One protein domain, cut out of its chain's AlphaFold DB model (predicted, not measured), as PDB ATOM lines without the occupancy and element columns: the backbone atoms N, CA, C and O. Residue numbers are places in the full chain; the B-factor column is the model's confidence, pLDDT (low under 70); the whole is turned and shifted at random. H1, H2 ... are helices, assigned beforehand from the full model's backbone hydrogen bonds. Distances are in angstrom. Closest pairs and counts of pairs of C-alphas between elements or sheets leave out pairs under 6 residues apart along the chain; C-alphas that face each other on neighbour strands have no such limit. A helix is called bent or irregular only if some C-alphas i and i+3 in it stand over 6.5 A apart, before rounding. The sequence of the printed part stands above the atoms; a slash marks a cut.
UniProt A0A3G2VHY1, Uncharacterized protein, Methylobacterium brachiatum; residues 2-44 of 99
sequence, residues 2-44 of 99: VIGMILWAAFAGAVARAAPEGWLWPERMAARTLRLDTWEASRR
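AT A GLANCE: This is residues 2 to 44 of the 99 residues of an uncharacterized protein of Methylobacterium brachiatum (UniProt A0A3G2VHY1). Picture a wide V made by a long helix, H1, and a shorter one, H2, which meet near their ends at a corner, with a third, still shorter helix, H3, packed on H2 at a steep angle. H1 is the long arm: its residues 2 to 12 stick out free of the rest, and at the corner residues 18 to 23, of which 18 belongs to H1, stand free too. The printed part has 43 residues with three named helices, in the order H1, H2, H3 along the chain, and no named strand; the class is all helix. The whole is loose, with a radius of gyration of the C-alphas of 12.9 A, and flat, with spans of 38 by 22 by 10 A.

HOW THE PARTS SIT: Begin with H1, residues 2 to 18, and go on to H2, residues 25 to 34. Look at the C-alphas of Ala 16 and Trp 25, the closest of these two helices, and you will find them 6.6 A apart. H1 and H2 touch only at the corner by their link, with 4 pairs of C-alphas within 8 A, and H1 touches H2 with residues 16 to 17 alone. Their lines stand at a steep tilt of 69 degrees, only just short of about perpendicular, and they run opposite ways. Their centres are 17.7 A apart. Go on to H3, residues 38 to 44, which touches H2 with 7 pairs of C-alphas within 8 A. The closest C-alphas here are those of Ala 31 and Thr 38, 5.1 A apart. H2 and H3 run the same way at a steep tilt of 59 degrees, and their centres are 9.8 A apart. H1 and H3 are apart. In the backbone of H2 and H3, each O i to N i+4 pair is within hydrogen-bond range; in H1, 12 of 13 are.

IN THESE COORDINATES: Find C-alpha 2 at (120.191, 54.692, 87.998); from there H1 runs 24.5 A to C-alpha 18 at (111.659, 76.778, 94.152). Pass along residues 19 to 24 to C-alpha 25, where H2 begins; it runs 14.3 A to C-alpha 34. H3 begins at C-alpha 38 and ends at C-alpha 44, at (134.731, 85.231, 100.114), 9.9 A from its first C-alpha. No helix is bent or irregular.

THE WHOLE: Look at Ile 3 and Arg 43 for the two C-alphas farthest apart, 38.2 A. The printed part has no cut from residue 2 to residue 44. The link from H1 to H2, 6 residues, is short, and the link from H2 to H3, 3 residues, is tight. Read the B-factor column for the model's confidence: the mean pLDDT of the printed part is 87.0, no printed residue is under 70, and the means are 82 for H1, 91 for H2 and 94 for H3.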
ATOM      1  N   VAL A   2     119.432  53.448  88.281       88.56
ATOM      2  CA  VAL A   2     120.191  54.692  87.998       88.56
ATOM      3  C   VAL A   2     119.299  55.854  87.537       88.56
ATOM      4  O   VAL A   2     119.422  56.960  88.050       88.56
ATOM      5  N   ILE A   3     118.332  55.591  86.651       88.50
ATOM      6  CA  ILE A   3     117.374  56.607  86.174       88.50
ATOM      7  C   ILE A   3     116.585  57.228  87.339       88.50
ATOM      8  O   ILE A   3     116.407  58.439  87.384       88.50
ATOM      9  N   GLY A   4     116.177  56.422  88.324       89.50
ATOM     10  CA  GLY A   4     115.478  56.916  89.513       89.50
ATOM     11  C   GLY A   4     116.349  57.824  90.385       89.50
ATOM     12  O   GLY A   4     115.872  58.844  90.870       89.50
ATOM     13  N   MET A   5     117.641  57.509  90.532       88.94
ATOM     14  CA  MET A   5     118.585  58.355  91.276       88.94
ATOM     15  C   MET A   5     118.834  59.690  90.567       88.94
ATOM     16  O   MET A   5     118.874  60.731  91.218       88.94
ATOM     17  N   ILE A   6     118.958  59.668  89.235       85.50
ATOM     18  CA  ILE A   6     119.131  60.880  88.424       85.50
ATOM     19  C   ILE A   6     117.890  61.773  88.538       85.50
ATOM     20  O   ILE A   6     118.021  62.971  88.790       85.50
ATOM     21  N   LEU A   7     116.690  61.192  88.419       87.06
ATOM     22  CA  LEU A   7     115.430  61.919  88.580       87.06
ATOM     23  C   LEU A   7     115.305  62.538  89.978       87.06
ATOM     24  O   LEU A   7     114.926  63.699  90.097       87.06
ATOM     25  N   TRP A   8     115.682  61.803  91.028       86.50
ATOM     26  CA  TRP A   8     115.652  62.307  92.401       86.50
ATOM     27  C   TRP A   8     116.634  63.464  92.632       86.50
ATOM     28  O   TRP A   8     116.273  64.474  93.233       86.50
ATOM     29  N   ALA A   9     117.862  63.355  92.120       83.38
ATOM     30  CA  ALA A   9     118.865  64.413  92.235       83.38
ATOM     31  C   ALA A   9     118.440  65.695  91.495       83.38
ATOM     32  O   ALA A   9     118.580  66.798  92.030       83.38
ATOM     33  N   ALA A  10     117.870  65.555  90.294       80.56
ATOM     34  CA  ALA A  10     117.336  66.680  89.531       80.56
ATOM     35  C   ALA A  10     116.141  67.334  90.245       80.56
ATOM     36  O   ALA A  10     116.082  68.560  90.363       80.56
ATOM     37  N   PHE A  11     115.230  66.520  90.788       83.69
ATOM     38  CA  PHE A  11     114.075  66.995  91.546       83.69
ATOM     39  C   PHE A  11     114.493  67.759  92.811       83.69
ATOM     40  O   PHE A  11     114.021  68.871  93.038       83.69
ATOM     41  N   ALA A  12     115.450  67.236  93.583       79.12
ATOM     42  CA  ALA A  12     115.989  67.916  94.762       79.12
ATOM     43  C   ALA A  12     116.607  69.284  94.420       79.12
ATOM     44  O   ALA A  12     116.395  70.260  95.139       79.12
ATOM     45  N   GLY A  13     117.326  69.382  93.298       75.88
ATOM     46  CA  GLY A  13     117.896  70.643  92.824       75.88
ATOM     47  C   GLY A  13     116.850  71.671  92.374       75.88
ATOM     48  O   GLY A  13     117.081  72.872  92.530       75.88
ATOM     49  N   ALA A  14     115.718  71.222  91.829       78.69
ATOM     50  CA  ALA A  14     114.600  72.087  91.457       78.69
ATOM     51  C   ALA A  14     113.840  72.580  92.697       78.69
ATOM     52  O   ALA A  14     113.623  73.781  92.848       78.69
ATOM     53  N   VAL A  15     113.535  71.681  93.637       77.38
ATOM     54  CA  VAL A  15     112.880  72.017  94.912       77.38
ATOM     55  C   VAL A  15     113.737  72.980  95.739       77.38
ATOM     56  O   VAL A  15     113.211  73.925  96.316       77.38
ATOM     57  N   ALA A  16     115.063  72.808  95.737       74.94
ATOM     58  CA  ALA A  16     115.974  73.709  96.440       74.94
ATOM     59  C   ALA A  16     115.929  75.160  95.927       74.94
ATOM     60  O   ALA A  16     116.195  76.084  96.693       74.94
ATOM     61  N   ARG A  17     115.601  75.359  94.642       73.38
ATOM     62  CA  ARG A  17     115.498  76.679  93.997       73.38
ATOM     63  C   ARG A  17     114.081  77.249  94.003       73.38
ATOM     64  O   ARG A  17     113.932  78.457  93.919       73.38
ATOM     65  N   ALA A  18     113.068  76.389  94.089       78.94
ATOM     66  CA  ALA A  18     111.659  76.778  94.152       78.94
ATOM     67  C   ALA A  18     111.178  77.085  95.581       78.94
ATOM     68  O   ALA A  18     110.031  77.485  95.774       78.94
ATOM     69  N   ALA A  19     112.030  76.867  96.587       74.75
ATOM     70  CA  ALA A  19     111.733  77.229  97.964       74.75
ATOM     71  C   ALA A  19     111.504  78.750  98.102       74.75
ATOM     72  O   ALA A  19     112.147  79.526  97.393       74.75
ATOM     73  N   PRO A  20     110.627  79.194  99.025       78.25
ATOM     74  CA  PRO A  20     110.382  80.615  99.253       78.25
ATOM     75  C   PRO A  20     111.668  81.369  99.607       78.25
ATOM     76  O   PRO A  20     112.497  80.857 100.364       78.25
ATOM     77  N   GLU A  21     111.800  82.614  99.145       76.62
ATOM     78  CA  GLU A  21     113.001  83.441  99.367       76.62
ATOM     79  C   GLU A  21     113.363  83.579 100.858       76.62
ATOM     80  O   GLU A  21     114.535  83.540 101.228       76.62
ATOM     81  N   GLY A  22     112.364  83.625 101.747       79.12
ATOM     82  CA  GLY A  22     112.574  83.728 103.196       79.12
ATOM     83  C   GLY A  22     113.292  82.534 103.846       79.12
ATOM     84  O   GLY A  22     113.759  82.647 104.979       79.12
ATOM     85  N   TRP A  23     113.408  81.385 103.170       84.56
ATOM     86  CA  TRP A  23     114.150  80.228 103.690       84.56
ATOM     87  C   TRP A  23     115.660  80.306 103.460       84.56
ATOM     88  O   TRP A  23     116.405  79.626 104.181       84.56
ATOM     89  N   LEU A  24     116.104  81.117 102.490       87.25
ATOM     90  CA  LEU A  24     117.516  81.331 102.151       87.25
ATOM     91  C   LEU A  24     118.292  80.013 101.958       87.25
ATOM     92  O   LEU A  24     119.419  79.832 102.428       87.25
ATOM     93  N   TRP A  25     117.636  79.010 101.369       88.25
ATOM     94  CA  TRP A  25     118.213  77.681 101.175       88.25
ATOM     95  C   TRP A  25     119.463  77.687 100.286       88.25
ATOM     96  O   TRP A  25     120.453  77.067 100.698       88.25
ATOM     97  N   PRO A  26     119.474  78.374  99.124       87.31
ATOM     98  CA  PRO A  26     120.669  78.498  98.292       87.31
ATOM     99  C   PRO A  26     121.850  79.129  99.039       87.31
ATOM    100  O   PRO A  26     122.961  78.605  98.998       87.31
ATOM    101  N   GLU A  27     121.607  80.203  99.787       89.69
ATOM    102  CA  GLU A  27     122.614  80.948 100.541       89.69
ATOM    103  C   GLU A  27     123.175  80.101 101.685       89.69
ATOM    104  O   GLU A  27     124.391  79.998 101.862       89.69
ATOM    105  N   ARG A  28     122.299  79.414 102.428       89.06
ATOM    106  CA  ARG A  28     122.704  78.474 103.484       89.06
ATOM    107  C   ARG A  28     123.497  77.303 102.917       89.06
ATOM    108  O   ARG A  28     124.458  76.865 103.546       89.06
ATOM    109  N   MET A  29     123.117  76.779 101.752       89.38
ATOM    110  CA  MET A  29     123.882  75.731 101.075       89.38
ATOM    111  C   MET A  29     125.266  76.248 100.672       89.38
ATOM    112  O   MET A  29     126.252  75.581 100.966       89.38
ATOM    113  N   ALA A  30     125.362  77.441 100.079       90.69
ATOM    114  CA  ALA A  30     126.634  78.047  99.696       90.69
ATOM    115  C   ALA A  30     127.571  78.243 100.902       90.69
ATOM    116  O   ALA A  30     128.739  77.851 100.843       90.69
ATOM    117  N   ALA A  31     127.052  78.763 102.020       94.81
ATOM    118  CA  ALA A  31     127.815  78.921 103.257       94.81
ATOM    119  C   ALA A  31     128.320  77.573 103.804       94.81
ATOM    120  O   ALA A  31     129.507  77.421 104.102       94.81
ATOM    121  N   ARG A  32     127.448  76.551 103.835       92.88
ATOM    122  CA  ARG A  32     127.819  75.189 104.260       92.88
ATOM    123  C   ARG A  32     128.883  74.562 103.362       92.88
ATOM    124  O   ARG A  32     129.821  73.968 103.885       92.88
ATOM    125  N   THR A  33     128.773  74.713 102.043       94.25
ATOM    126  CA  THR A  33     129.763  74.201 101.080       94.25
ATOM    127  C   THR A  33     131.137  74.829 101.307       94.25
ATOM    128  O   THR A  33     132.152  74.142 101.230       94.25
ATOM    129  N   LEU A  34     131.178  76.119 101.647       94.94
ATOM    130  CA  LEU A  34     132.415  76.824 101.983       94.94
ATOM    131  C   LEU A  34     132.907  76.551 103.411       94.94
ATOM    132  O   LEU A  34     134.033  76.932 103.731       94.94
ATOM    133  N   ARG A  35     132.097  75.881 104.244       95.81
ATOM    134  CA  ARG A  35     132.330  75.646 105.680       95.81
ATOM    135  C   ARG A  35     132.595  76.947 106.446       95.81
ATOM    136  O   ARG A  35     133.437  76.985 107.338       95.81
ATOM    137  N   LEU A  36     131.881  78.001 106.069       96.00
ATOM    138  CA  LEU A  36     131.956  79.333 106.661       96.00
ATOM    139  C   LEU A  36     130.564  79.750 107.146       96.00
ATOM    140  O   LEU A  36     129.554  79.203 106.697       96.00
ATOM    141  N   ASP A  37     130.508  80.736 108.039       94.69
ATOM    142  CA  ASP A  37     129.261  81.454 108.282       94.69
ATOM    143  C   ASP A  37     128.797  82.151 106.982       94.69
ATOM    144  O   ASP A  37     129.571  82.394 106.054       94.69
ATOM    145  N   THR A  38     127.507  82.464 106.907       92.88
ATOM    146  CA  THR A  38     126.892  83.215 105.808       92.88
ATOM    147  C   THR A  38     127.600  84.530 105.466       92.88
ATOM    148  O   THR A  38     127.760  84.843 104.282       92.88
ATOM    149  N   TRP A  39     128.063  85.288 106.460       93.88
ATOM    150  CA  TRP A  39     128.766  86.545 106.238       93.88
ATOM    151  C   TRP A  39     130.164  86.318 105.646       93.88
ATOM    152  O   TRP A  39     130.467  86.854 104.579       93.88
ATOM    153  N   GLU A  40     131.003  85.473 106.248       95.56
ATOM    154  CA  GLU A  40     132.310  85.101 105.690       95.56
ATOM    155  C   GLU A  40     132.201  84.491 104.286       95.56
ATOM    156  O   GLU A  40     132.994  84.825 103.399       95.56
ATOM    157  N   ALA A  41     131.217  83.618 104.070       96.00
ATOM    158  CA  ALA A  41     130.959  82.989 102.782       96.00
ATOM    159  C   ALA A  41     130.647  84.027 101.698       96.00
ATOM    160  O   ALA A  41     131.239  83.976 100.620       96.00
ATOM    161  N   SER A  42     129.766  84.990 101.986       92.88
ATOM    162  CA  SER A  42     129.407  86.040 101.025       92.88
ATOM    163  C   SER A  42     130.599  86.935 100.679       92.88
ATOM    164  O   SER A  42     130.863  87.160  99.498       92.88
ATOM    165  N   ARG A  43     131.389  87.357 101.678       94.56
ATOM    166  CA  ARG A  43     132.621  88.134 101.461       94.56
ATOM    167  C   ARG A  43     133.618  87.371 100.600       94.56
ATOM    168  O   ARG A  43     134.169  87.931  99.655       94.56
ATOM    169  N   ARG A  44     133.834  86.085 100.896       94.69
ATOM    170  CA  ARG A  44     134.731  85.231 100.114       94.69
ATOM    171  C   ARG A  44     134.243  85.099  98.676       94.69
ATOM    172  O   ARG A  44     135.048  85.278  97.771       94.69
TER     173      ARG A  44